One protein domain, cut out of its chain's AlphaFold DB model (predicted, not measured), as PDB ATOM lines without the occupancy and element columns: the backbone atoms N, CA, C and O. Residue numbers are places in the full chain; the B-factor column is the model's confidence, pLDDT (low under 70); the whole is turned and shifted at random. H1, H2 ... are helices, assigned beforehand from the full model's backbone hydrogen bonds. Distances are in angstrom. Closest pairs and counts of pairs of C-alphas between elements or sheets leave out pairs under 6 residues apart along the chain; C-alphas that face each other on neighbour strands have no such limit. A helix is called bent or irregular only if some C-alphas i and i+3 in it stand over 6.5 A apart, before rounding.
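AT A GLANCE: This is residues 479 to 647 of the 1148 residues of a protein of Campylobacter coli (UniProt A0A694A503). Two helical groups stand side by side: in the first, H1 to H4 fold back and forth and the hairpin of H5 and H6 crosses H3; in the second, H7, H8, H10 and H9 form a ring of contacts. H8 and H10 join this second group to H6 and H3. The printed part has 169 residues with ten named helices, H1 to H10 in chain order, and no named strand; its class is all helix. It is compact, with a radius of gyration of the C-alphas of 16.2 A and spans of 48 by 38 by 27 A.

IN THESE COORDINATES: Find C-alpha 479 at (-47.230, 11.726, 36.815); from there H1, the longest helix, runs 24.8 A to residue 495. Next come H2, residues 499 to 510, 16.8 A; H3, 514 to 526, 19.3 A; H4, 530 to 540, 15.2 A; and H5, 542 to 550, 12.1 A. H3 is irregular: C-alphas 515 and 518 are 7.9 A apart. Find C-alpha 556 at (-26.178, 2.849, 19.868), where H6 begins its 18.9 A to residue 569. Then follow H7, 579 to 591, 19.5 A; H8, 597 to 609, 18.6 A; H9, 620 to 630, 15.7 A; and H10, 635 to 647, 18.5 A, ending at (-10.944, 7.436, 43.157).

HOW THE PARTS SIT: Start at H1, which touches H2 in a hairpin; the closest C-alphas, of Ala 483 and Ala 509, are 4.0 A apart. H1, H2 and H3 form an up and down bundle, each helix running against the one before. H3 is the hub, touching five helices. It touches H4 with residues 521 to 525 alone, at a shallow tilt of 23 degrees, opposite ways; Leu 521 and Leu 533 have the closest C-alphas, 6.3 A apart. H6 is about perpendicular to H3, at 80 degrees, and touches it at Asn 522 and Leu 558, closest C-alphas 4.9 A apart. H5 and H6 form a hairpin, with the closest C-alphas, of Val 549 and Ser 559, 6.9 A apart. H8 touches H6, closest at Ile 560 and Lys 598, C-alphas 6.8 A apart. H7 touches H8 at a steep tilt of 47 degrees; the closest C-alphas, of Leu 586 and Ala 603, are 5.7 A apart. H9 and H10 form a hairpin, with the closest C-alphas, of Tyr 627 and Ser 638, 6.8 A apart. H1 and H7 are apart. Every O i to N i+4 pair is within hydrogen-bond range in the helices except H3 and H7, each with 7 of 9.

THE WHOLE: The farthest C-alphas, of Glu 479 and Lys 617, are 48.5 A apart. The printed part has no cut and no long link. Mean pLDDT of the printed part is 82.0; residues 551 to 554, 568 to 583 and 611 to 617 are under 70.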
ATOM      1  N   GLU A 479     -48.208  12.799  36.987       85.62
ATOM      2  CA  GLU A 479     -47.230  11.726  36.815       85.62
ATOM      3  C   GLU A 479     -46.143  12.124  35.806       85.62
ATOM      4  O   GLU A 479     -44.951  11.998  36.099       85.62
ATOM      5  N   ILE A 480     -46.523  12.709  34.668       84.25
ATOM      6  CA  ILE A 480     -45.569  13.206  33.663       84.25
ATOM      7  C   ILE A 480     -44.689  14.332  34.237       84.25
ATOM      8  O   ILE A 480     -43.469  14.315  34.056       84.25
ATOM      9  N   GLU A 481     -45.262  15.285  34.978       85.69
ATOM     10  CA  GLU A 481     -44.510  16.371  35.621       85.69
ATOM     11  C   GLU A 481     -43.490  15.846  36.639       85.69
ATOM     12  O   GLU A 481     -42.324  16.266  36.630       85.69
ATOM     13  N   HIS A 482     -43.893  14.900  37.492       88.12
ATOM     14  CA  HIS A 482     -42.984  14.258  38.439       88.12
ATOM     15  C   HIS A 482     -41.870  13.494  37.715       88.12
ATOM     16  O   HIS A 482     -40.695  13.629  38.080       88.12
ATOM     17  N   ALA A 483     -42.199  12.744  36.658       89.94
ATOM     18  CA  ALA A 483     -41.210  12.042  35.848       89.94
ATOM     19  C   ALA A 483     -40.179  13.012  35.248       89.94
ATOM     20  O   ALA A 483     -38.968  12.816  35.397       89.94
ATOM     21  N   LEU A 484     -40.647  14.107  34.643       90.62
ATOM     22  CA  LEU A 484     -39.799  15.133  34.040       90.62
ATOM     23  C   LEU A 484     -38.914  15.839  35.076       90.62
ATOM     24  O   LEU A 484     -37.738  16.107  34.806       90.62
ATOM     25  N   TYR A 485     -39.449  16.138  36.263       92.75
ATOM     26  CA  TYR A 485     -38.672  16.695  37.369       92.75
ATOM     27  C   TYR A 485     -37.505  15.773  37.729       92.75
ATOM     28  O   TYR A 485     -36.342  16.191  37.711       92.75
ATOM     29  N   HIS A 486     -37.796  14.498  37.988       95.19
ATOM     30  CA  HIS A 486     -36.776  13.526  38.356       95.19
ATOM     31  C   HIS A 486     -35.743  13.323  37.238       95.19
ATOM     32  O   HIS A 486     -34.544  13.303  37.526       95.19
ATOM     33  N   LYS A 487     -36.167  13.305  35.969       94.31
ATOM     34  CA  LYS A 487     -35.274  13.262  34.804       94.31
ATOM     35  C   LYS A 487     -34.313  14.455  34.747       94.31
ATOM     36  O   LYS A 487     -33.102  14.276  34.612       94.31
ATOM     37  N   LYS A 488     -34.817  15.685  34.901       94.81
ATOM     38  CA  LYS A 488     -33.979  16.903  34.924       94.81
ATOM     39  C   LYS A 488     -32.951  16.860  36.057       94.81
ATOM     40  O   LYS A 488     -31.792  17.233  35.860       94.81
ATOM     41  N   VAL A 489     -33.350  16.372  37.231       94.81
ATOM     42  CA  VAL A 489     -32.433  16.201  38.365       94.81
ATOM     43  C   VAL A 489     -31.370  15.136  38.065       94.81
ATOM     44  O   VAL A 489     -30.197  15.351  38.379       94.81
ATOM     45  N   ALA A 490     -31.735  14.030  37.410       95.94
ATOM     46  CA  ALA A 490     -30.788  12.998  36.998       95.94
ATOM     47  C   ALA A 490     -29.718  13.540  36.035       95.94
ATOM     48  O   ALA A 490     -28.525  13.362  36.290       95.94
ATOM     49  N   LEU A 491     -30.120  14.293  35.006       94.25
ATOM     50  CA  LEU A 491     -29.198  14.960  34.076       94.25
ATOM     51  C   LEU A 491     -28.260  15.946  34.795       94.25
ATOM     52  O   LEU A 491     -27.052  15.943  34.559       94.25
ATOM     53  N   SER A 492     -28.778  16.727  35.752       94.88
ATOM     54  CA  SER A 492     -27.946  17.607  36.589       94.88
ATOM     55  C   SER A 492     -26.894  16.831  37.391       94.88
ATOM     56  O   SER A 492     -25.782  17.316  37.617       94.88
ATOM     57  N   TYR A 493     -27.226  15.623  37.852       96.69
ATOM     58  CA  TYR A 493     -26.271  14.762  38.539       96.69
ATOM     59  C   TYR A 493     -25.232  14.153  37.603       96.69
ATOM     60  O   TYR A 493     -24.082  14.017  38.027       96.69
ATOM     61  N   ILE A 494     -25.595  13.857  36.353       94.62
ATOM     62  CA  ILE A 494     -24.643  13.446  35.314       94.62
ATOM     63  C   ILE A 494     -23.607  14.551  35.093       94.62
ATOM     64  O   ILE A 494     -22.426  14.273  35.231       94.62
ATOM     65  N   GLU A 495     -24.004  15.814  34.906       92.94
ATOM     66  CA  GLU A 495     -23.056  16.940  34.750       92.94
ATOM     67  C   GLU A 495     -22.157  17.169  35.983       92.94
ATOM     68  O   GLU A 495     -21.044  17.692  35.896       92.94
ATOM     69  N   LYS A 496     -22.632  16.781  37.172       93.94
ATOM     70  CA  LYS A 496     -21.867  16.835  38.431       93.94
ATOM     71  C   LYS A 496     -20.996  15.594  38.657       93.94
ATOM     72  O   LYS A 496     -20.365  15.504  39.714       93.94
ATOM     73  N   TRP A 497     -20.995  14.643  37.719       94.69
ATOM     74  CA  TRP A 497     -20.343  13.332  37.810       94.69
ATOM     75  C   TRP A 497     -20.750  12.558  39.081       94.69
ATOM     76  O   TRP A 497     -19.940  11.912  39.747       94.69
ATOM     77  N   LYS A 498     -22.033  12.655  39.465       95.00
ATOM     78  CA  LYS A 498     -22.648  11.960  40.610       95.00
ATOM     79  C   LYS A 498     -23.516  10.793  40.130       95.00
ATOM     80  O   LYS A 498     -24.741  10.819  40.236       95.00
ATOM     81  N   TRP A 499     -22.864   9.744  39.642       94.31
ATOM     82  CA  TRP A 499     -23.490   8.613  38.943       94.31
ATOM     83  C   TRP A 499     -24.610   7.920  39.732       94.31
ATOM     84  O   TRP A 499     -25.716   7.778  39.224       94.31
ATOM     85  N   LYS A 500     -24.378   7.567  41.007       93.94
ATOM     86  CA  LYS A 500     -25.391   6.905  41.857       93.94
ATOM     87  C   LYS A 500     -26.641   7.770  42.065       93.94
ATOM     88  O   LYS A 500     -27.756   7.264  42.040       93.94
ATOM     89  N   SER A 501     -26.464   9.080  42.240       96.06
ATOM     90  CA  SER A 501     -27.589  10.013  42.376       96.06
ATOM     91  C   SER A 501     -28.382  10.135  41.073       96.06
ATOM     92  O   SER A 501     -29.606  10.193  41.126       96.06
ATOM     93  N   ALA A 502     -27.709  10.123  39.918       96.75
ATOM     94  CA  ALA A 502     -28.383  10.112  38.622       96.75
ATOM     95  C   ALA A 502     -29.239   8.848  38.430       96.75
ATOM     96  O   ALA A 502     -30.408   8.968  38.078       96.75
ATOM     97  N   ILE A 503     -28.700   7.663  38.751       96.06
ATOM     98  CA  ILE A 503     -29.437   6.386  38.698       96.06
ATOM     99  C   ILE A 503     -30.706   6.452  39.553       96.06
ATOM    100  O   ILE A 503     -31.796   6.192  39.048       96.06
ATOM    101  N   ASN A 504     -30.582   6.858  40.821       96.56
ATOM    102  CA  ASN A 504     -31.723   6.932  41.736       96.56
ATOM    103  C   ASN A 504     -32.835   7.841  41.193       96.56
ATOM    104  O   ASN A 504     -34.013   7.508  41.291       96.56
ATOM    105  N   HIS A 505     -32.477   8.991  40.618       96.56
ATOM    106  CA  HIS A 505     -33.463   9.918  40.072       96.56
ATOM    107  C   HIS A 505     -34.101   9.410  38.777       96.56
ATOM    108  O   HIS A 505     -35.304   9.567  38.619       96.56
ATOM    109  N   TYR A 506     -33.367   8.732  37.896       96.06
ATOM    110  CA  TYR A 506     -34.001   8.061  36.759       96.06
ATOM    111  C   TYR A 506     -34.960   6.944  37.193       96.06
ATOM    112  O   TYR A 506     -36.056   6.842  36.653       96.06
ATOM    113  N   GLN A 507     -34.604   6.151  38.209       93.94
ATOM    114  CA  GLN A 507     -35.516   5.145  38.764       93.94
ATOM    115  C   GLN A 507     -36.777   5.779  39.358       93.94
ATOM    116  O   GLN A 507     -37.858   5.218  39.216       93.94
ATOM    117  N   LEU A 508     -36.657   6.942  40.007       94.19
ATOM    118  CA  LEU A 508     -37.817   7.705  40.472       94.19
ATOM    119  C   LEU A 508     -38.662   8.212  39.300       94.19
ATOM    120  O   LEU A 508     -39.878   8.116  39.382       94.19
ATOM    121  N   ALA A 509     -38.053   8.676  38.204       93.31
ATOM    122  CA  ALA A 509     -38.793   9.089  37.013       93.31
ATOM    123  C   ALA A 509     -39.631   7.936  36.430       93.31
ATOM    124  O   ALA A 509     -40.818   8.118  36.165       93.31
ATOM    125  N   LEU A 510     -39.050   6.732  36.347       90.75
ATOM    126  CA  LEU A 510     -39.735   5.518  35.884       90.75
ATOM    127  C   LEU A 510     -40.857   5.018  36.800       90.75
ATOM    128  O   LEU A 510     -41.660   4.193  36.376       90.75
ATOM    129  N   LYS A 511     -40.942   5.485  38.052       89.81
ATOM    130  CA  LYS A 511     -42.115   5.193  38.892       89.81
ATOM    131  C   LYS A 511     -43.364   5.935  38.423       89.81
ATOM    132  O   LYS A 511     -44.456   5.504  38.767       89.81
ATOM    133  N   TYR A 512     -43.192   7.036  37.693       88.69
ATOM    134  CA  TYR A 512     -44.287   7.890  37.243       88.69
ATOM    135  C   TYR A 512     -44.545   7.782  35.734       88.69
ATOM    136  O   TYR A 512     -45.689   7.864  35.314       88.69
ATOM    137  N   SER A 513     -43.511   7.607  34.905       87.50
ATOM    138  CA  SER A 513     -43.674   7.476  33.451       87.50
ATOM    139  C   SER A 513     -42.535   6.682  32.813       87.50
ATOM    140  O   SER A 513     -41.364   6.899  33.127       87.50
ATOM    141  N   ASP A 514     -42.882   5.824  31.853       89.19
ATOM    142  CA  ASP A 514     -41.931   5.057  31.041       89.19
ATOM    143  C   ASP A 514     -41.304   5.873  29.894       89.19
ATOM    144  O   ASP A 514     -40.419   5.371  29.205       89.19
ATOM    145  N   GLU A 515     -41.726   7.126  29.677       88.19
ATOM    146  CA  GLU A 515     -41.275   7.983  28.561       88.19
ATOM    147  C   GLU A 515     -39.739   8.094  28.461       88.19
ATOM    148  O   GLU A 515     -39.179   8.252  27.378       88.19
ATOM    149  N   TYR A 516     -39.039   7.967  29.593       89.50
ATOM    150  CA  TYR A 516     -37.582   8.105  29.688       89.50
ATOM    151  C   TYR A 516     -36.836   6.766  29.831       89.50
ATOM    152  O   TYR A 516     -35.640   6.766  30.137       89.50
ATOM    153  N   LEU A 517     -37.508   5.627  29.618       91.69
ATOM    154  CA  LEU A 517     -36.945   4.281  29.787       91.69
ATOM    155  C   LEU A 517     -35.708   4.051  28.919       91.69
ATOM    156  O   LEU A 517     -34.646   3.718  29.443       91.69
ATOM    157  N   VAL A 518     -35.812   4.283  27.610       91.12
ATOM    158  CA  VAL A 518     -34.704   4.051  26.669       91.12
ATOM    159  C   VAL A 518     -33.502   4.956  26.974       91.12
ATOM    160  O   VAL A 518     -32.358   4.498  26.961       91.12
ATOM    161  N   GLU A 519     -33.754   6.224  27.326       91.75
ATOM    162  CA  GLU A 519     -32.714   7.179  27.738       91.75
ATOM    163  C   GLU A 519     -31.957   6.663  28.975       91.75
ATOM    164  O   GLU A 519     -30.721   6.649  28.998       91.75
ATOM    165  N   PHE A 520     -32.691   6.181  29.983       94.12
ATOM    166  CA  PHE A 520     -32.107   5.645  31.208       94.12
ATOM    167  C   PHE A 520     -31.311   4.355  30.971       94.12
ATOM    168  O   PHE A 520     -30.191   4.227  31.470       94.12
ATOM    169  N   LEU A 521     -31.845   3.418  30.185       93.31
ATOM    170  CA  LEU A 521     -31.154   2.174  29.835       93.31
ATOM    171  C   LEU A 521     -29.843   2.458  29.086       93.31
ATOM    172  O   LEU A 521     -28.797   1.894  29.413       93.31
ATOM    173  N   ASN A 522     -29.852   3.404  28.144       92.06
ATOM    174  CA  ASN A 522     -28.641   3.821  27.437       92.06
ATOM    175  C   ASN A 522     -27.610   4.482  28.373       92.06
ATOM    176  O   ASN A 522     -26.401   4.258  28.231       92.06
ATOM    177  N   PHE A 523     -28.064   5.260  29.362       94.38
ATOM    178  CA  PHE A 523     -27.197   5.795  30.414       94.38
ATOM    179  C   PHE A 523     -26.560   4.675  31.250       94.38
ATOM    180  O   PHE A 523     -25.338   4.658  31.394       94.38
ATOM    181  N   LEU A 524     -27.349   3.712  31.741       93.56
ATOM    182  CA  LEU A 524     -26.857   2.568  32.519       93.56
ATOM    183  C   LEU A 524     -25.832   1.733  31.742       93.56
ATOM    184  O   LEU A 524     -24.782   1.393  32.292       93.56
ATOM    185  N   ALA A 525     -26.096   1.462  30.462       90.56
ATOM    186  CA  ALA A 525     -25.159   0.773  29.580       90.56
ATOM    187  C   ALA A 525     -23.853   1.577  29.402       90.56
ATOM    188  O   ALA A 525     -22.755   1.020  29.430       90.56
ATOM    189  N   SER A 526     -23.938   2.908  29.304       91.44
ATOM    190  CA  SER A 526     -22.759   3.778  29.170       91.44
ATOM    191  C   SER A 526     -21.837   3.739  30.394       91.44
ATOM    192  O   SER A 526     -20.621   3.808  30.230       91.44
ATOM    193  N   ILE A 527     -22.386   3.577  31.603       92.44
ATOM    194  CA  ILE A 527     -21.616   3.491  32.861       92.44
ATOM    195  C   ILE A 527     -21.412   2.051  33.369       92.44
ATOM    196  O   ILE A 527     -20.988   1.846  34.509       92.44
ATOM    197  N   GLY A 528     -21.720   1.047  32.540       87.56
ATOM    198  CA  GLY A 528     -21.480  -0.365  32.841       87.56
ATOM    199  C   GLY A 528     -22.324  -0.930  33.987       87.56
ATOM    200  O   GLY A 528     -21.864  -1.820  34.685       87.56
ATOM    201  N   GLN A 529     -23.544  -0.440  34.223       88.56
ATOM    202  CA  GLN A 529     -24.438  -0.955  35.276       88.56
ATOM    203  C   GLN A 529     -25.293  -2.138  34.788       88.56
ATOM    204  O   GLN A 529     -26.520  -2.102  34.866       88.56
ATOM    205  N   LEU A 530     -24.641  -3.185  34.275       82.19
ATOM    206  CA  LEU A 530     -25.307  -4.262  33.526       82.19
ATOM    207  C   LEU A 530     -26.302  -5.071  34.380       82.19
ATOM    208  O   LEU A 530     -27.424  -5.281  33.951       82.19
ATOM    209  N   LYS A 531     -25.977  -5.377  35.647       80.69
ATOM    210  CA  LYS A 531     -26.915  -6.054  36.574       80.69
ATOM    211  C   LYS A 531     -28.258  -5.330  36.716       80.69
ATOM    212  O   LYS A 531     -29.307  -5.960  36.780       80.69
ATOM    213  N   LEU A 532     -28.227  -3.999  36.818       86.81
ATOM    214  CA  LEU A 532     -29.445  -3.194  36.940       86.81
ATOM    215  C   LEU A 532     -30.168  -3.084  35.590       86.81
ATOM    216  O   LEU A 532     -31.394  -3.073  35.547       86.81
ATOM    217  N   LEU A 533     -29.405  -3.019  34.499       86.62
ATOM    218  CA  LEU A 533     -29.918  -3.031  33.134       86.62
ATOM    219  C   LEU A 533     -30.714  -4.321  32.859       86.62
ATOM    220  O   LEU A 533     -31.856  -4.232  32.415       86.62
ATOM    221  N   ASP A 534     -30.174  -5.486  33.240       82.62
ATOM    222  CA  ASP A 534     -30.834  -6.801  33.150       82.62
ATOM    223  C   ASP A 534     -32.152  -6.851  33.922       82.62
ATOM    224  O   ASP A 534     -33.178  -7.299  33.403       82.62
ATOM    225  N   GLN A 535     -32.145  -6.357  35.164       85.88
ATOM    226  CA  GLN A 535     -33.336  -6.315  36.014       85.88
ATOM    227  C   GLN A 535     -34.457  -5.477  35.387       85.88
ATOM    228  O   GLN A 535     -35.627  -5.854  35.453       85.88
ATOM    229  N   ILE A 536     -34.111  -4.341  34.776       88.62
ATOM    230  CA  ILE A 536     -35.093  -3.453  34.146       88.62
ATOM    231  C   ILE A 536     -35.587  -4.050  32.823       88.62
ATOM    232  O   ILE A 536     -36.792  -4.051  32.588       88.62
ATOM    233  N   ILE A 537     -34.705  -4.608  31.989       85.94
ATOM    234  CA  ILE A 537     -35.101  -5.268  30.732       85.94
ATOM    235  C   ILE A 537     -36.043  -6.445  31.008       85.94
ATOM    236  O   ILE A 537     -37.090  -6.550  30.375       85.94
ATOM    237  N   SER A 538     -35.740  -7.260  32.021       83.69
ATOM    238  CA  SER A 538     -36.607  -8.366  32.449       83.69
ATOM    239  C   SER A 538     -37.998  -7.887  32.881       83.69
ATOM    240  O   SER A 538     -38.990  -8.559  32.620       83.69
ATOM    241  N   LYS A 539     -38.092  -6.708  33.514       87.81
ATOM    242  CA  LYS A 539     -39.367  -6.112  33.943       87.81
ATOM    243  C   LYS A 539     -40.210  -5.588  32.769       87.81
ATOM    244  O   LYS A 539     -41.432  -5.669  32.828       87.81
ATOM    245  N   TYR A 540     -39.579  -5.011  31.746       88.06
ATOM    246  CA  TYR A 540     -40.256  -4.302  30.647       88.06
ATOM    247  C   TYR A 540     -40.374  -5.104  29.337       88.06
ATOM    248  O   TYR A 540     -40.990  -4.609  28.395       88.06
ATOM    249  N   SER A 541     -39.851  -6.332  29.327       86.56
ATOM    250  CA  SER A 541     -39.663  -7.229  28.180       86.56
ATOM    251  C   SER A 541     -38.618  -6.754  27.165       86.56
ATOM    252  O   SER A 541     -38.505  -5.570  26.830       86.56
ATOM    253  N   TYR A 542     -37.832  -7.709  26.665       86.31
ATOM    254  CA  TYR A 542     -36.785  -7.454  25.679       86.31
ATOM    255  C   TYR A 542     -37.382  -6.946  24.360       86.31
ATOM    256  O   TYR A 542     -36.904  -5.958  23.810       86.31
ATOM    257  N   GLU A 543     -38.476  -7.552  23.897       86.31
ATOM    258  CA  GLU A 543     -39.117  -7.255  22.612       86.31
ATOM    259  C   GLU A 543     -39.646  -5.816  22.560       86.31
ATOM    260  O   GLU A 543     -39.534  -5.143  21.533       86.31
ATOM    261  N   ARG A 544     -40.197  -5.311  23.678       88.25
ATOM    262  CA  ARG A 544     -40.647  -3.916  23.780       88.25
ATOM    263  C   ARG A 544     -39.471  -2.962  23.589       88.25
ATOM    264  O   ARG A 544     -39.574  -2.018  22.807       88.25
ATOM    265  N   ILE A 545     -38.374  -3.210  24.301       87.75
ATOM    266  CA  ILE A 545     -37.197  -2.338  24.312       87.75
ATOM    267  C   ILE A 545     -36.461  -2.405  22.970       87.75
ATOM    268  O   ILE A 545     -36.110  -1.362  22.425       87.75
ATOM    269  N   GLU A 546     -36.273  -3.598  22.401       86.88
ATOM    270  CA  GLU A 546     -35.669  -3.790  21.075       86.88
ATOM    271  C   GLU A 546     -36.451  -3.020  20.005       86.88
ATOM    272  O   GLU A 546     -35.863  -2.273  19.217       86.88
ATOM    273  N   ARG A 547     -37.789  -3.102  20.044       84.94
ATOM    274  CA  ARG A 547     -38.660  -2.324  19.162       84.94
ATOM    275  C   ARG A 547     -38.455  -0.820  19.351       84.94
ATOM    276  O   ARG A 547     -38.216  -0.132  18.365       84.94
ATOM    277  N   GLU A 548     -38.509  -0.298  20.577       83.94
ATOM    278  CA  GLU A 548     -38.328   1.142  20.850       83.94
ATOM    279  C   GLU A 548     -36.933   1.661  20.434       83.94
ATOM    280  O   GLU A 548     -36.813   2.769  19.906       83.94
ATOM    281  N   VAL A 549     -35.884   0.850  20.597       83.94
ATOM    282  CA  VAL A 549     -34.507   1.186  20.194       83.94
ATOM    283  C   VAL A 549     -34.330   1.159  18.673       83.94
ATOM    284  O   VAL A 549     -33.641   2.029  18.137       83.94
ATOM    285  N   SER A 550     -34.986   0.237  17.958       75.38
ATOM    286  CA  SER A 550     -34.899   0.131  16.490       75.38
ATOM    287  C   SER A 550     -35.335   1.410  15.751       75.38
ATOM    288  O   SER A 550     -34.821   1.712  14.673       75.38
ATOM    289  N   PHE A 551     -36.202   2.223  16.367       64.94
ATOM    290  CA  PHE A 551     -36.660   3.508  15.828       64.94
ATOM    291  C   PHE A 551     -35.738   4.696  16.166       64.94
ATOM    292  O   PHE A 551     -35.943   5.793  15.646       64.94
ATOM    293  N   CYS A 552     -34.710   4.516  17.007       65.38
ATOM    294  CA  CYS A 552     -33.854   5.597  17.503       65.38
ATOM    295  C   CYS A 552     -32.354   5.316  17.312       65.38
ATOM    296  O   CYS A 552     -31.693   4.728  18.168       65.38
ATOM    297  N   LYS A 553     -31.762   5.887  16.251       60.91
ATOM    298  CA  LYS A 553     -30.309   5.811  15.972       60.91
ATOM    299  C   LYS A 553     -29.408   6.420  17.066       60.91
ATOM    300  O   LYS A 553     -28.207   6.172  17.071       60.91
ATOM    301  N   ASN A 554     -29.964   7.195  18.002       69.19
ATOM    302  CA  ASN A 554     -29.206   7.892  19.050       69.19
ATOM    303  C   ASN A 554     -28.781   6.999  20.238       69.19
ATOM    304  O   ASN A 554     -27.970   7.440  21.052       69.19
ATOM    305  N   TYR A 555     -29.280   5.760  20.348       81.81
ATOM    306  CA  TYR A 555     -29.027   4.863  21.492       81.81
ATOM    307  C   TYR A 555     -28.138   3.659  21.139       81.81
ATOM    308  O   TYR A 555     -28.402   2.526  21.542       81.81
ATOM    309  N   TYR A 556     -27.059   3.903  20.390       80.81
ATOM    310  CA  TYR A 556     -26.178   2.849  19.868       80.81
ATOM    311  C   TYR A 556     -25.531   1.974  20.963       80.81
ATOM    312  O   TYR A 556     -25.222   0.808  20.747       80.81
ATOM    313  N   VAL A 557     -25.303   2.521  22.163       84.38
ATOM    314  CA  VAL A 557     -24.688   1.769  23.271       84.38
ATOM    315  C   VAL A 557     -25.645   0.702  23.783       84.38
ATOM    316  O   VAL A 557     -25.232  -0.417  24.082       84.38
ATOM    317  N   LEU A 558     -26.926   1.062  23.875       87.25
ATOM    318  CA  LEU A 558     -27.979   0.151  24.280       87.25
ATOM    319  C   LEU A 558     -28.215  -0.929  23.223       87.25
ATOM    320  O   LEU A 558     -28.395  -2.080  23.597       87.25
ATOM    321  N   SER A 559     -28.139  -0.611  21.925       85.31
ATOM    322  CA  SER A 559     -28.282  -1.633  20.877       85.31
ATOM    323  C   SER A 559     -27.182  -2.697  20.940       85.31
ATOM    324  O   SER A 559     -27.487  -3.880  20.843       85.31
ATOM    325  N   ILE A 560     -25.928  -2.301  21.196       82.62
ATOM    326  CA  ILE A 560     -24.817  -3.251  21.401       82.62
ATOM    327  C   ILE A 560     -25.084  -4.131  22.626       82.62
ATOM    328  O   ILE A 560     -24.828  -5.331  22.601       82.62
ATOM    329  N   TYR A 561     -25.604  -3.549  23.710       84.31
ATOM    330  CA  TYR A 561     -25.967  -4.336  24.882       84.31
ATOM    331  C   TYR A 561     -27.076  -5.346  24.591       84.31
ATOM    332  O   TYR A 561     -26.971  -6.485  25.027       84.31
ATOM    333  N   LEU A 562     -28.125  -4.953  23.868       84.81
ATOM    334  CA  LEU A 562     -29.242  -5.843  23.542       84.81
ATOM    335  C   LEU A 562     -28.788  -7.030  22.684       84.81
ATOM    336  O   LEU A 562     -29.211  -8.154  22.938       84.81
ATOM    337  N   GLU A 563     -27.861  -6.813  21.748       82.12
ATOM    338  CA  GLU A 563     -27.241  -7.890  20.969       82.12
ATOM    339  C   GLU A 563     -26.486  -8.889  21.869       82.12
ATOM    340  O   GLU A 563     -26.603 -10.103  21.702       82.12
ATOM    341  N   LEU A 564     -25.763  -8.389  22.877       76.38
ATOM    342  CA  LEU A 564     -25.108  -9.227  23.886       76.38
ATOM    343  C   LEU A 564     -26.110  -9.957  24.767       76.38
ATOM    344  O   LEU A 564     -25.960 -11.147  25.022       76.38
ATOM    345  N   TYR A 565     -27.142  -9.253  25.211       77.44
ATOM    346  CA  TYR A 565     -28.190  -9.803  26.052       77.44
ATOM    347  C   TYR A 565     -28.899 -10.972  25.355       77.44
ATOM    348  O   TYR A 565     -29.108 -12.017  25.969       77.44
ATOM    349  N   LYS A 566     -29.186 -10.835  24.056       77.56
ATOM    350  CA  LYS A 566     -29.795 -11.881  23.229       77.56
ATOM    351  C   LYS A 566     -28.886 -13.102  23.060       77.56
ATOM    352  O   LYS A 566     -29.334 -14.216  23.302       77.56
ATOM    353  N   ASN A 567     -27.627 -12.890  22.677       70.19
ATOM    354  CA  ASN A 567     -26.699 -13.976  22.330       70.19
ATOM    355  C   ASN A 567     -26.108 -14.698  23.555       70.19
ATOM    356  O   ASN A 567     -25.834 -15.895  23.499       70.19
ATOM    357  N   ASP A 568     -25.882 -13.965  24.648       65.19
ATOM    358  CA  ASP A 568     -25.103 -14.446  25.791       65.19
ATOM    359  C   ASP A 568     -25.983 -14.668  27.043       65.19
ATOM    360  O   ASP A 568     -25.779 -15.645  27.755       65.19
ATOM    361  N   ILE A 569     -26.995 -13.827  27.317       62.56
ATOM    362  CA  ILE A 569     -27.753 -13.852  28.592       62.56
ATOM    363  C   ILE A 569     -29.082 -14.620  28.476       62.56
ATOM    364  O   ILE A 569     -29.372 -15.478  29.313       62.56
ATOM    365  N   MET A 570     -29.883 -14.365  27.435       60.88
ATOM    366  CA  MET A 570     -31.155 -15.069  27.202       60.88
ATOM    367  C   MET A 570     -30.967 -16.566  26.913       60.88
ATOM    368  O   MET A 570     -31.785 -17.381  27.335       60.88
ATOM    369  N   GLU A 571     -29.871 -16.950  26.251       55.31
ATOM    370  CA  GLU A 571     -29.567 -18.347  25.896       55.31
ATOM    371  C   GLU A 571     -28.978 -19.188  27.052       55.31
ATOM    372  O   GLU A 571     -28.506 -20.301  26.824       55.31
ATOM    373  N   LYS A 572     -28.986 -18.696  28.305       53.34
ATOM    374  CA  LYS A 572     -28.405 -19.368  29.495       53.34
ATOM    375  C   LYS A 572     -26.922 -19.768  29.359       53.34
ATOM    376  O   LYS A 572     -26.444 -20.618  30.113       53.34
ATOM    377  N   LYS A 573     -26.151 -19.150  28.460       50.94
ATOM    378  CA  LYS A 573     -24.687 -19.284  28.453       50.94
ATOM    379  C   LYS A 573     -24.148 -18.414  29.586       50.94
ATOM    380  O   LYS A 573     -24.255 -17.200  29.545       50.94
ATOM    381  N   SER A 574     -23.620 -19.018  30.649       46.94
ATOM    382  CA  SER A 574     -23.165 -18.298  31.846       46.94
ATOM    383  C   SER A 574     -21.961 -17.392  31.549       46.94
ATOM    384  O   SER A 574     -20.810 -17.745  31.807       46.94
ATOM    385  N   ILE A 575     -22.200 -16.206  30.999       49.28
ATOM    386  CA  ILE A 575     -21.158 -15.217  30.763       49.28
ATOM    387  C   ILE A 575     -21.186 -14.228  31.936       49.28
ATOM    388  O   ILE A 575     -21.955 -13.275  31.982       49.28
ATOM    389  N   ILE A 576     -20.258 -14.500  32.863       52.66
ATOM    390  CA  ILE A 576     -19.610 -13.572  33.805       52.66
ATOM    391  C   ILE A 576     -20.365 -13.286  35.110       52.66
ATOM    392  O   ILE A 576     -21.014 -12.256  35.220       52.66
ATOM    393  N   TYR A 577     -20.108 -14.084  36.159       53.50
ATOM    394  CA  TYR A 577     -20.168 -13.615  37.560       53.50
ATOM    395  C   TYR A 577     -19.194 -14.351  38.502       53.50
ATOM    396  O   TYR A 577     -19.543 -14.613  39.647       53.50
ATOM    397  N   ASP A 578     -17.957 -14.628  38.070       52.62
ATOM    398  CA  ASP A 578     -16.888 -14.998  39.012       52.62
ATOM    399  C   ASP A 578     -15.810 -13.910  39.070       52.62
ATOM    400  O   ASP A 578     -15.192 -13.556  38.061       52.62
ATOM    401  N   ASN A 579     -15.590 -13.351  40.266       52.78
ATOM    402  CA  ASN A 579     -14.690 -12.210  40.497       52.78
ATOM    403  C   ASN A 579     -13.233 -12.492  40.080       52.78
ATOM    404  O   ASN A 579     -12.501 -11.556  39.757       52.78
ATOM    405  N   LEU A 580     -12.814 -13.763  40.065       49.84
ATOM    406  CA  LEU A 580     -11.477 -14.183  39.631       49.84
ATOM    407  C   LEU A 580     -11.286 -14.090  38.105       49.84
ATOM    408  O   LEU A 580     -10.225 -13.654  37.666       49.84
ATOM    409  N   TYR A 581     -12.312 -14.392  37.299       59.91
ATOM    410  CA  TYR A 581     -12.227 -14.384  35.827       59.91
ATOM    411  C   TYR A 581     -12.268 -12.961  35.234       59.91
ATOM    412  O   TYR A 581     -11.682 -12.679  34.189       59.91
ATOM    413  N   ILE A 582     -12.914 -12.023  35.941       66.38
ATOM    414  CA  ILE A 582     -13.055 -10.611  35.536       66.38
ATOM    415  C   ILE A 582     -11.695  -9.925  35.340       66.38
ATOM    416  O   ILE A 582     -11.551  -9.071  34.462       66.38
ATOM    417  N   LYS A 583     -10.688 -10.297  36.135       67.38
ATOM    418  CA  LYS A 583      -9.350  -9.700  36.074       67.38
ATOM    419  C   LYS A 583      -8.624 -10.034  34.775       67.38
ATOM    420  O   LYS A 583      -8.111  -9.125  34.125       67.38
ATOM    421  N   ASP A 584      -8.560 -11.312  34.422       70.25
ATOM    422  CA  ASP A 584      -7.780 -11.769  33.271       70.25
ATOM    423  C   ASP A 584      -8.430 -11.307  31.966       70.25
ATOM    424  O   ASP A 584      -7.746 -10.817  31.068       70.25
ATOM    425  N   VAL A 585      -9.767 -11.328  31.914       75.50
ATOM    426  CA  VAL A 585     -10.543 -10.743  30.813       75.50
ATOM    427  C   VAL A 585     -10.260  -9.247  30.678       75.50
ATOM    428  O   VAL A 585      -9.959  -8.782  29.579       75.50
ATOM    429  N   LEU A 586     -10.298  -8.491  31.781       78.38
ATOM    430  CA  LEU A 586     -10.021  -7.058  31.750       78.38
ATOM    431  C   LEU A 586      -8.589  -6.785  31.272       78.38
ATOM    432  O   LEU A 586      -8.415  -6.032  30.325       78.38
ATOM    433  N   ILE A 587      -7.568  -7.418  31.858       76.38
ATOM    434  CA  ILE A 587      -6.162  -7.206  31.466       76.38
ATOM    435  C   ILE A 587      -5.944  -7.538  29.986       76.38
ATOM    436  O   ILE A 587      -5.270  -6.776  29.287       76.38
ATOM    437  N   ASN A 588      -6.537  -8.630  29.496       81.06
ATOM    438  CA  ASN A 588      -6.454  -9.009  28.089       81.06
ATOM    439  C   ASN A 588      -7.089  -7.952  27.179       81.06
ATOM    440  O   ASN A 588      -6.491  -7.599  26.167       81.06
ATOM    441  N   ILE A 589      -8.250  -7.397  27.547       83.06
ATOM    442  CA  ILE A 589      -8.894  -6.316  26.786       83.06
ATOM    443  C   ILE A 589      -8.050  -5.034  26.824       83.06
ATOM    444  O   ILE A 589      -7.806  -4.433  25.778       83.06
ATOM    445  N   LEU A 590      -7.565  -4.621  28.003       81.69
ATOM    446  CA  LEU A 590      -6.817  -3.368  28.171       81.69
ATOM    447  C   LEU A 590      -5.501  -3.352  27.365       81.69
ATOM    448  O   LEU A 590      -5.047  -2.282  26.955       81.69
ATOM    449  N   LYS A 591      -4.893  -4.524  27.120       80.69
ATOM    450  CA  LYS A 591      -3.644  -4.670  26.350       80.69
ATOM    451  C   LYS A 591      -3.830  -4.673  24.829       80.69
ATOM    452  O   LYS A 591      -2.846  -4.481  24.118       80.69
ATOM    453  N   LYS A 592      -5.046  -4.861  24.303       83.56
ATOM    454  CA  LYS A 592      -5.281  -4.903  22.847       83.56
ATOM    455  C   LYS A 592      -5.025  -3.548  22.186       83.56
ATOM    456  O   LYS A 592      -5.355  -2.493  22.732       83.56
ATOM    457  N   GLU A 593      -4.474  -3.567  20.974       79.44
ATOM    458  CA  GLU A 593      -4.319  -2.354  20.159       79.44
ATOM    459  C   GLU A 593      -5.663  -1.836  19.640       79.44
ATOM    460  O   GLU A 593      -5.964  -0.654  19.793       79.44
ATOM    461  N   LYS A 594      -6.494  -2.730  19.091       82.00
ATOM    462  CA  LYS A 594      -7.855  -2.430  18.627       82.00
ATOM    463  C   LYS A 594      -8.877  -3.053  19.572       82.00
ATOM    464  O   LYS A 594      -8.778  -4.233  19.896       82.00
ATOM    465  N   ILE A 595      -9.852  -2.250  19.991       83.50
ATOM    466  CA  ILE A 595     -10.894  -2.632  20.947       83.50
ATOM    467  C   ILE A 595     -12.247  -2.487  20.255       83.50
ATOM    468  O   ILE A 595     -12.579  -1.409  19.749       83.50
ATOM    469  N   SER A 596     -13.002  -3.578  20.206       85.06
ATOM    470  CA  SER A 596     -14.373  -3.605  19.697       85.06
ATOM    471  C   SER A 596     -15.345  -2.961  20.683       85.06
ATOM    472  O   SER A 596     -15.102  -2.905  21.887       85.06
ATOM    473  N   GLN A 597     -16.504  -2.523  20.196       81.69
ATOM    474  CA  GLN A 597     -17.520  -1.893  21.043       81.69
ATOM    475  C   GLN A 597     -18.065  -2.842  22.133       81.69
ATOM    476  O   GLN A 597     -18.354  -2.394  23.244       81.69
ATOM    477  N   LYS A 598     -18.136  -4.156  21.850       80.81
ATOM    478  CA  LYS A 598     -18.443  -5.212  22.837       80.81
ATOM    479  C   LYS A 598     -17.416  -5.210  23.972       80.81
ATOM    480  O   LYS A 598     -17.780  -5.192  25.145       80.81
ATOM    481  N   GLU A 599     -16.132  -5.175  23.633       84.00
ATOM    482  CA  GLU A 599     -15.041  -5.176  24.613       84.00
ATOM    483  C   GLU A 599     -14.995  -3.889  25.445       84.00
ATOM    484  O   GLU A 599     -14.706  -3.954  26.639       84.00
ATOM    485  N   GLU A 600     -15.337  -2.730  24.869       86.19
ATOM    486  CA  GLU A 600     -15.470  -1.474  25.624       86.19
ATOM    487  C   GLU A 600     -16.522  -1.580  26.729       86.19
ATOM    488  O   GLU A 600     -16.301  -1.126  27.858       86.19
ATOM    489  N   LEU A 601     -17.675  -2.168  26.404       82.44
ATOM    490  CA  LEU A 601     -18.777  -2.339  27.342       82.44
ATOM    491  C   LEU A 601     -18.400  -3.313  28.464       82.44
ATOM    492  O   LEU A 601     -18.597  -2.992  29.638       82.44
ATOM    493  N   ILE A 602     -17.784  -4.446  28.108       81.00
ATOM    494  CA  ILE A 602     -17.289  -5.449  29.061       81.00
ATOM    495  C   ILE A 602     -16.249  -4.823  29.995       81.00
ATOM    496  O   ILE A 602     -16.394  -4.898  31.213       81.00
ATOM    497  N   ALA A 603     -15.242  -4.130  29.457       83.56
ATOM    498  CA  ALA A 603     -14.214  -3.487  30.271       83.56
ATOM    499  C   ALA A 603     -14.794  -2.406  31.200       83.56
ATOM    500  O   ALA A 603     -14.414  -2.326  32.370       83.56
ATOM    501  N   THR A 604     -15.762  -1.615  30.721       86.69
ATOM    502  CA  THR A 604     -16.468  -0.623  31.548       86.69
ATOM    503  C   THR A 604     -17.203  -1.292  32.707       86.69
ATOM    504  O   THR A 604     -17.106  -0.830  33.844       86.69
ATOM    505  N   TYR A 605     -17.898  -2.400  32.443       83.44
ATOM    506  CA  TYR A 605     -18.573  -3.190  33.469       83.44
ATOM    507  C   TYR A 605     -17.591  -3.749  34.508       83.44
ATOM    508  O   TYR A 605     -17.806  -3.550  35.710       83.44
ATOM    509  N   CYS A 606     -16.486  -4.360  34.068       79.31
ATOM    510  CA  CYS A 606     -15.438  -4.881  34.946       79.31
ATOM    511  C   CYS A 606     -14.880  -3.779  35.864       79.31
ATOM    512  O   CYS A 606     -14.814  -3.952  37.078       79.31
ATOM    513  N   ILE A 607     -14.558  -2.607  35.309       81.12
ATOM    514  CA  ILE A 607     -14.068  -1.452  36.075       81.12
ATOM    515  C   ILE A 607     -15.138  -0.916  37.038       81.12
ATOM    516  O   ILE A 607     -14.827  -0.507  38.159       81.12
ATOM    517  N   SER A 608     -16.406  -0.889  36.619       80.31
ATOM    518  CA  SER A 608     -17.503  -0.382  37.447       80.31
ATOM    519  C   SER A 608     -17.724  -1.233  38.703       80.31
ATOM    520  O   SER A 608     -17.978  -0.665  39.770       80.31
ATOM    521  N   SER A 609     -17.560  -2.556  38.570       74.12
ATOM    522  CA  SER A 609     -17.871  -3.578  39.578       74.12
ATOM    523  C   SER A 609     -16.789  -3.752  40.644       74.12
ATOM    524  O   SER A 609     -17.024  -4.398  41.661       74.12
ATOM    525  N   CYS A 610     -15.607  -3.170  40.446       70.00
ATOM    526  CA  CYS A 610     -14.457  -3.376  41.319       70.00
ATOM    527  C   CYS A 610     -14.077  -2.064  42.010       70.00
ATOM    528  O   CYS A 610     -13.305  -1.265  41.485       70.00
ATOM    529  N   ASP A 611     -14.654  -1.812  43.188       56.84
ATOM    530  CA  ASP A 611     -14.529  -0.506  43.845       56.84
ATOM    531  C   ASP A 611     -13.159  -0.246  44.506       56.84
ATOM    532  O   ASP A 611     -12.808   0.926  44.642       56.84
ATOM    533  N   GLU A 612     -12.365  -1.275  44.852       52.25
ATOM    534  CA  GLU A 612     -11.049  -1.102  45.521       52.25
ATOM    535  C   GLU A 612      -9.947  -2.128  45.142       52.25
ATOM    536  O   GLU A 612      -8.777  -1.916  45.449       52.25
ATOM    537  N   ILE A 613     -10.259  -3.201  44.406       48.62
ATOM    538  CA  ILE A 613      -9.405  -4.413  44.340       48.62
ATOM    539  C   ILE A 613      -8.177  -4.296  43.401       48.62
ATOM    540  O   ILE A 613      -7.238  -5.083  43.508       48.62
ATOM    541  N   PHE A 614      -8.115  -3.304  42.506       56.56
ATOM    542  CA  PHE A 614      -7.070  -3.254  41.462       56.56
ATOM    543  C   PHE A 614      -5.955  -2.223  41.663       56.56
ATOM    544  O   PHE A 614      -4.961  -2.279  40.939       56.56
ATOM    545  N   SER A 615      -6.073  -1.320  42.643       54.44
ATOM    546  CA  SER A 615      -5.137  -0.188  42.787       54.44
ATOM    547  C   SER A 615      -3.686  -0.593  43.097       54.44
ATOM    548  O   SER A 615      -2.774   0.147  42.742       54.44
ATOM    549  N   GLU A 616      -3.461  -1.773  43.684       54.78
ATOM    550  CA  GLU A 616      -2.115  -2.275  44.003       54.78
ATOM    551  C   GLU A 616      -1.511  -3.198  42.928       54.78
ATOM    552  O   GLU A 616      -0.315  -3.466  42.972       54.78
ATOM    553  N   LYS A 617      -2.301  -3.698  41.961       59.34
ATOM    554  CA  LYS A 617      -1.845  -4.734  41.002       59.34
ATOM    555  C   LYS A 617      -2.056  -4.407  39.520       59.34
ATOM    556  O   LYS A 617      -1.475  -5.092  38.682       59.34
ATOM    557  N   LEU A 618      -2.884  -3.418  39.175       71.06
ATOM    558  CA  LEU A 618      -3.061  -2.961  37.794       71.06
ATOM    559  C   LEU A 618      -2.253  -1.679  37.574       71.06
ATOM    560  O   LEU A 618      -2.453  -0.692  38.283       71.06
ATOM    561  N   ASP A 619      -1.371  -1.696  36.578       77.75
ATOM    562  CA  ASP A 619      -0.596  -0.522  36.183       77.75
ATOM    563  C   ASP A 619      -1.528   0.588  35.661       77.75
ATOM    564  O   ASP A 619      -2.336   0.382  34.750       77.75
ATOM    565  N   ILE A 620      -1.410   1.783  36.247       84.31
ATOM    566  CA  ILE A 620      -2.176   2.967  35.849       84.31
ATOM    567  C   ILE A 620      -1.912   3.353  34.385       84.31
ATOM    568  O   ILE A 620      -2.804   3.901  33.739       84.31
ATOM    569  N   SER A 621      -0.729   3.034  33.843       81.75
ATOM    570  CA  SER A 621      -0.370   3.290  32.445       81.75
ATOM    571  C   SER A 621      -1.278   2.515  31.479       81.75
ATOM    572  O   SER A 621      -1.782   3.077  30.504       81.75
ATOM    573  N   ILE A 622      -1.585   1.255  31.810       82.31
ATOM    574  CA  ILE A 622      -2.476   0.376  31.046       82.31
ATOM    575  C   ILE A 622      -3.910   0.918  31.089       82.31
ATOM    576  O   ILE A 622      -4.586   0.969  30.061       82.31
ATOM    577  N   TYR A 623      -4.361   1.388  32.257       86.31
ATOM    578  CA  TYR A 623      -5.681   2.006  32.394       86.31
ATOM    579  C   TYR A 623      -5.782   3.287  31.553       86.31
ATOM    580  O   TYR A 623      -6.738   3.445  30.794       86.31
ATOM    581  N   LEU A 624      -4.809   4.200  31.674       85.38
ATOM    582  CA  LEU A 624      -4.783   5.460  30.923       85.38
ATOM    583  C   LEU A 624      -4.777   5.211  29.411       85.38
ATOM    584  O   LEU A 624      -5.525   5.866  28.686       85.38
ATOM    585  N   SER A 625      -3.987   4.236  28.949       83.56
ATOM    586  CA  SER A 625      -3.934   3.815  27.545       83.56
ATOM    587  C   SER A 625      -5.296   3.330  27.042       83.56
ATOM    588  O   SER A 625      -5.789   3.818  26.026       83.56
ATOM    589  N   PHE A 626      -5.954   2.431  27.779       85.19
ATOM    590  CA  PHE A 626      -7.296   1.956  27.434       85.19
ATOM    591  C   PHE A 626      -8.317   3.090  27.376       85.19
ATOM    592  O   PHE A 626      -9.019   3.249  26.380       85.19
ATOM    593  N   TYR A 627      -8.388   3.886  28.442       84.19
ATOM    594  CA  TYR A 627      -9.352   4.968  28.568       84.19
ATOM    595  C   TYR A 627      -9.231   5.966  27.401       84.19
ATOM    596  O   TYR A 627     -10.245   6.316  26.797       84.19
ATOM    597  N   ARG A 628      -8.006   6.351  27.015       85.75
ATOM    598  CA  ARG A 628      -7.756   7.272  25.890       85.75
ATOM    599  C   ARG A 628      -8.118   6.678  24.527       85.75
ATOM    600  O   ARG A 628      -8.580   7.409  23.662       85.75
ATOM    601  N   LYS A 629      -8.003   5.358  24.334       85.81
ATOM    602  CA  LYS A 629      -8.451   4.690  23.092       85.81
ATOM    603  C   LYS A 629      -9.965   4.773  22.869       85.81
ATOM    604  O   LYS A 629     -10.424   4.599  21.740       85.81
ATOM    605  N   ILE A 630     -10.748   4.987  23.928       83.94
ATOM    606  CA  ILE A 630     -12.219   4.916  23.876       83.94
ATOM    607  C   ILE A 630     -12.901   6.255  24.182       83.94
ATOM    608  O   ILE A 630     -14.130   6.331  24.160       83.94
ATOM    609  N   TRP A 631     -12.135   7.314  24.470       83.81
ATOM    610  CA  TRP A 631     -12.685   8.532  25.066       83.81
ATOM    611  C   TRP A 631     -13.606   9.373  24.160       83.81
ATOM    612  O   TRP A 631     -14.551   9.984  24.651       83.81
ATOM    613  N   ASP A 632     -13.408   9.311  22.841       78.69
ATOM    614  CA  ASP A 632     -14.162  10.083  21.843       78.69
ATOM    615  C   ASP A 632     -15.437   9.354  21.392       78.69
ATOM    616  O   ASP A 632     -16.296   9.925  20.723       78.69
ATOM    617  N   LYS A 633     -15.583   8.077  21.766       83.69
ATOM    618  CA  LYS A 633     -16.707   7.233  21.347       83.69
ATOM    619  C   LYS A 633     -17.934   7.449  22.230       83.69
ATOM    620  O   LYS A 633     -19.054   7.507  21.724       83.69
ATOM    621  N   ASN A 634     -17.744   7.578  23.547       87.62
ATOM    622  CA  ASN A 634     -18.826   7.795  24.511       87.62
ATOM    623  C   ASN A 634     -18.377   8.692  25.671       87.62
ATOM    624  O   ASN A 634     -17.767   8.224  26.631       87.62
ATOM    625  N   LEU A 635     -18.777   9.964  25.626       88.38
ATOM    626  CA  LEU A 635     -18.403  10.954  26.637       88.38
ATOM    627  C   LEU A 635     -18.797  10.546  28.069       88.38
ATOM    628  O   LEU A 635     -17.990  10.681  28.986       88.38
ATOM    629  N   ILE A 636     -20.013  10.024  28.276       91.25
ATOM    630  CA  ILE A 636     -20.506   9.634  29.611       91.25
ATOM    631  C   ILE A 636     -19.654   8.497  30.184       91.25
ATOM    632  O   ILE A 636     -19.256   8.545  31.349       91.25
ATOM    633  N   ARG A 637     -19.342   7.490  29.363       91.12
ATOM    634  CA  ARG A 637     -18.473   6.370  29.744       91.12
ATOM    635  C   ARG A 637     -17.105   6.872  30.183       91.12
ATOM    636  O   ARG A 637     -16.605   6.475  31.229       91.12
ATOM    637  N   SER A 638     -16.516   7.781  29.421       90.88
ATOM    638  CA  SER A 638     -15.185   8.327  29.684       90.88
ATOM    639  C   SER A 638     -15.150   9.166  30.956       90.88
ATOM    640  O   SER A 638     -14.268   8.977  31.794       90.88
ATOM    641  N   GLN A 639     -16.161  10.013  31.162       92.75
ATOM    642  CA  GLN A 639     -16.363  10.752  32.409       92.75
ATOM    643  C   GLN A 639     -16.517   9.809  33.610       92.75
ATOM    644  O   GLN A 639     -15.942  10.040  34.675       92.75
ATOM    645  N   PHE A 640     -17.248   8.708  33.452       92.75
ATOM    646  CA  PHE A 640     -17.379   7.703  34.499       92.75
ATOM    647  C   PHE A 640     -16.038   7.021  34.812       92.75
ATOM    648  O   PHE A 640     -15.621   6.989  35.975       92.75
ATOM    649  N   LEU A 641     -15.322   6.543  33.795       90.56
ATOM    650  CA  LEU A 641     -14.041   5.854  33.953       90.56
ATOM    651  C   LEU A 641     -12.980   6.745  34.609       90.56
ATOM    652  O   LEU A 641     -12.337   6.318  35.567       90.56
ATOM    653  N   ILE A 642     -12.850   8.012  34.200       90.50
ATOM    654  CA  ILE A 642     -11.873   8.912  34.828       90.50
ATOM    655  C   ILE A 642     -12.198   9.174  36.305       90.50
ATOM    656  O   ILE A 642     -11.296   9.255  37.142       90.50
ATOM    657  N   THR A 643     -13.484   9.226  36.678       91.38
ATOM    658  CA  THR A 643     -13.870   9.381  38.090       91.38
ATOM    659  C   THR A 643     -13.489   8.162  38.931       91.38
ATOM    660  O   THR A 643     -13.110   8.325  40.097       91.38
ATOM    661  N   LYS A 644     -13.549   6.954  38.345       88.69
ATOM    662  CA  LYS A 644     -13.088   5.701  38.958       88.69
ATOM    663  C   LYS A 644     -11.561   5.670  39.059       88.69
ATOM    664  O   LYS A 644     -11.055   5.406  40.146       88.69
ATOM    665  N   LEU A 645     -10.842   6.054  38.001       88.12
ATOM    666  CA  LEU A 645      -9.380   6.189  38.000       88.12
ATOM    667  C   LEU A 645      -8.905   7.095  39.143       88.12
ATOM    668  O   LEU A 645      -8.091   6.678  39.966       88.12
ATOM    669  N   VAL A 646      -9.456   8.311  39.252       88.50
ATOM    670  CA  VAL A 646      -9.078   9.257  40.316       88.50
ATOM    671  C   VAL A 646      -9.406   8.698  41.698       88.50
ATOM    672  O   VAL A 646      -8.613   8.857  42.622       88.50
ATOM    673  N   LYS A 647     -10.562   8.041  41.870       87.12
ATOM    674  CA  LYS A 647     -10.944   7.436  43.157       87.12
ATOM    675  C   LYS A 647      -9.924   6.375  43.590       87.12
ATOM    676  O   LYS A 647      -9.487   6.425  44.740       87.12
TER     677      LYS A 647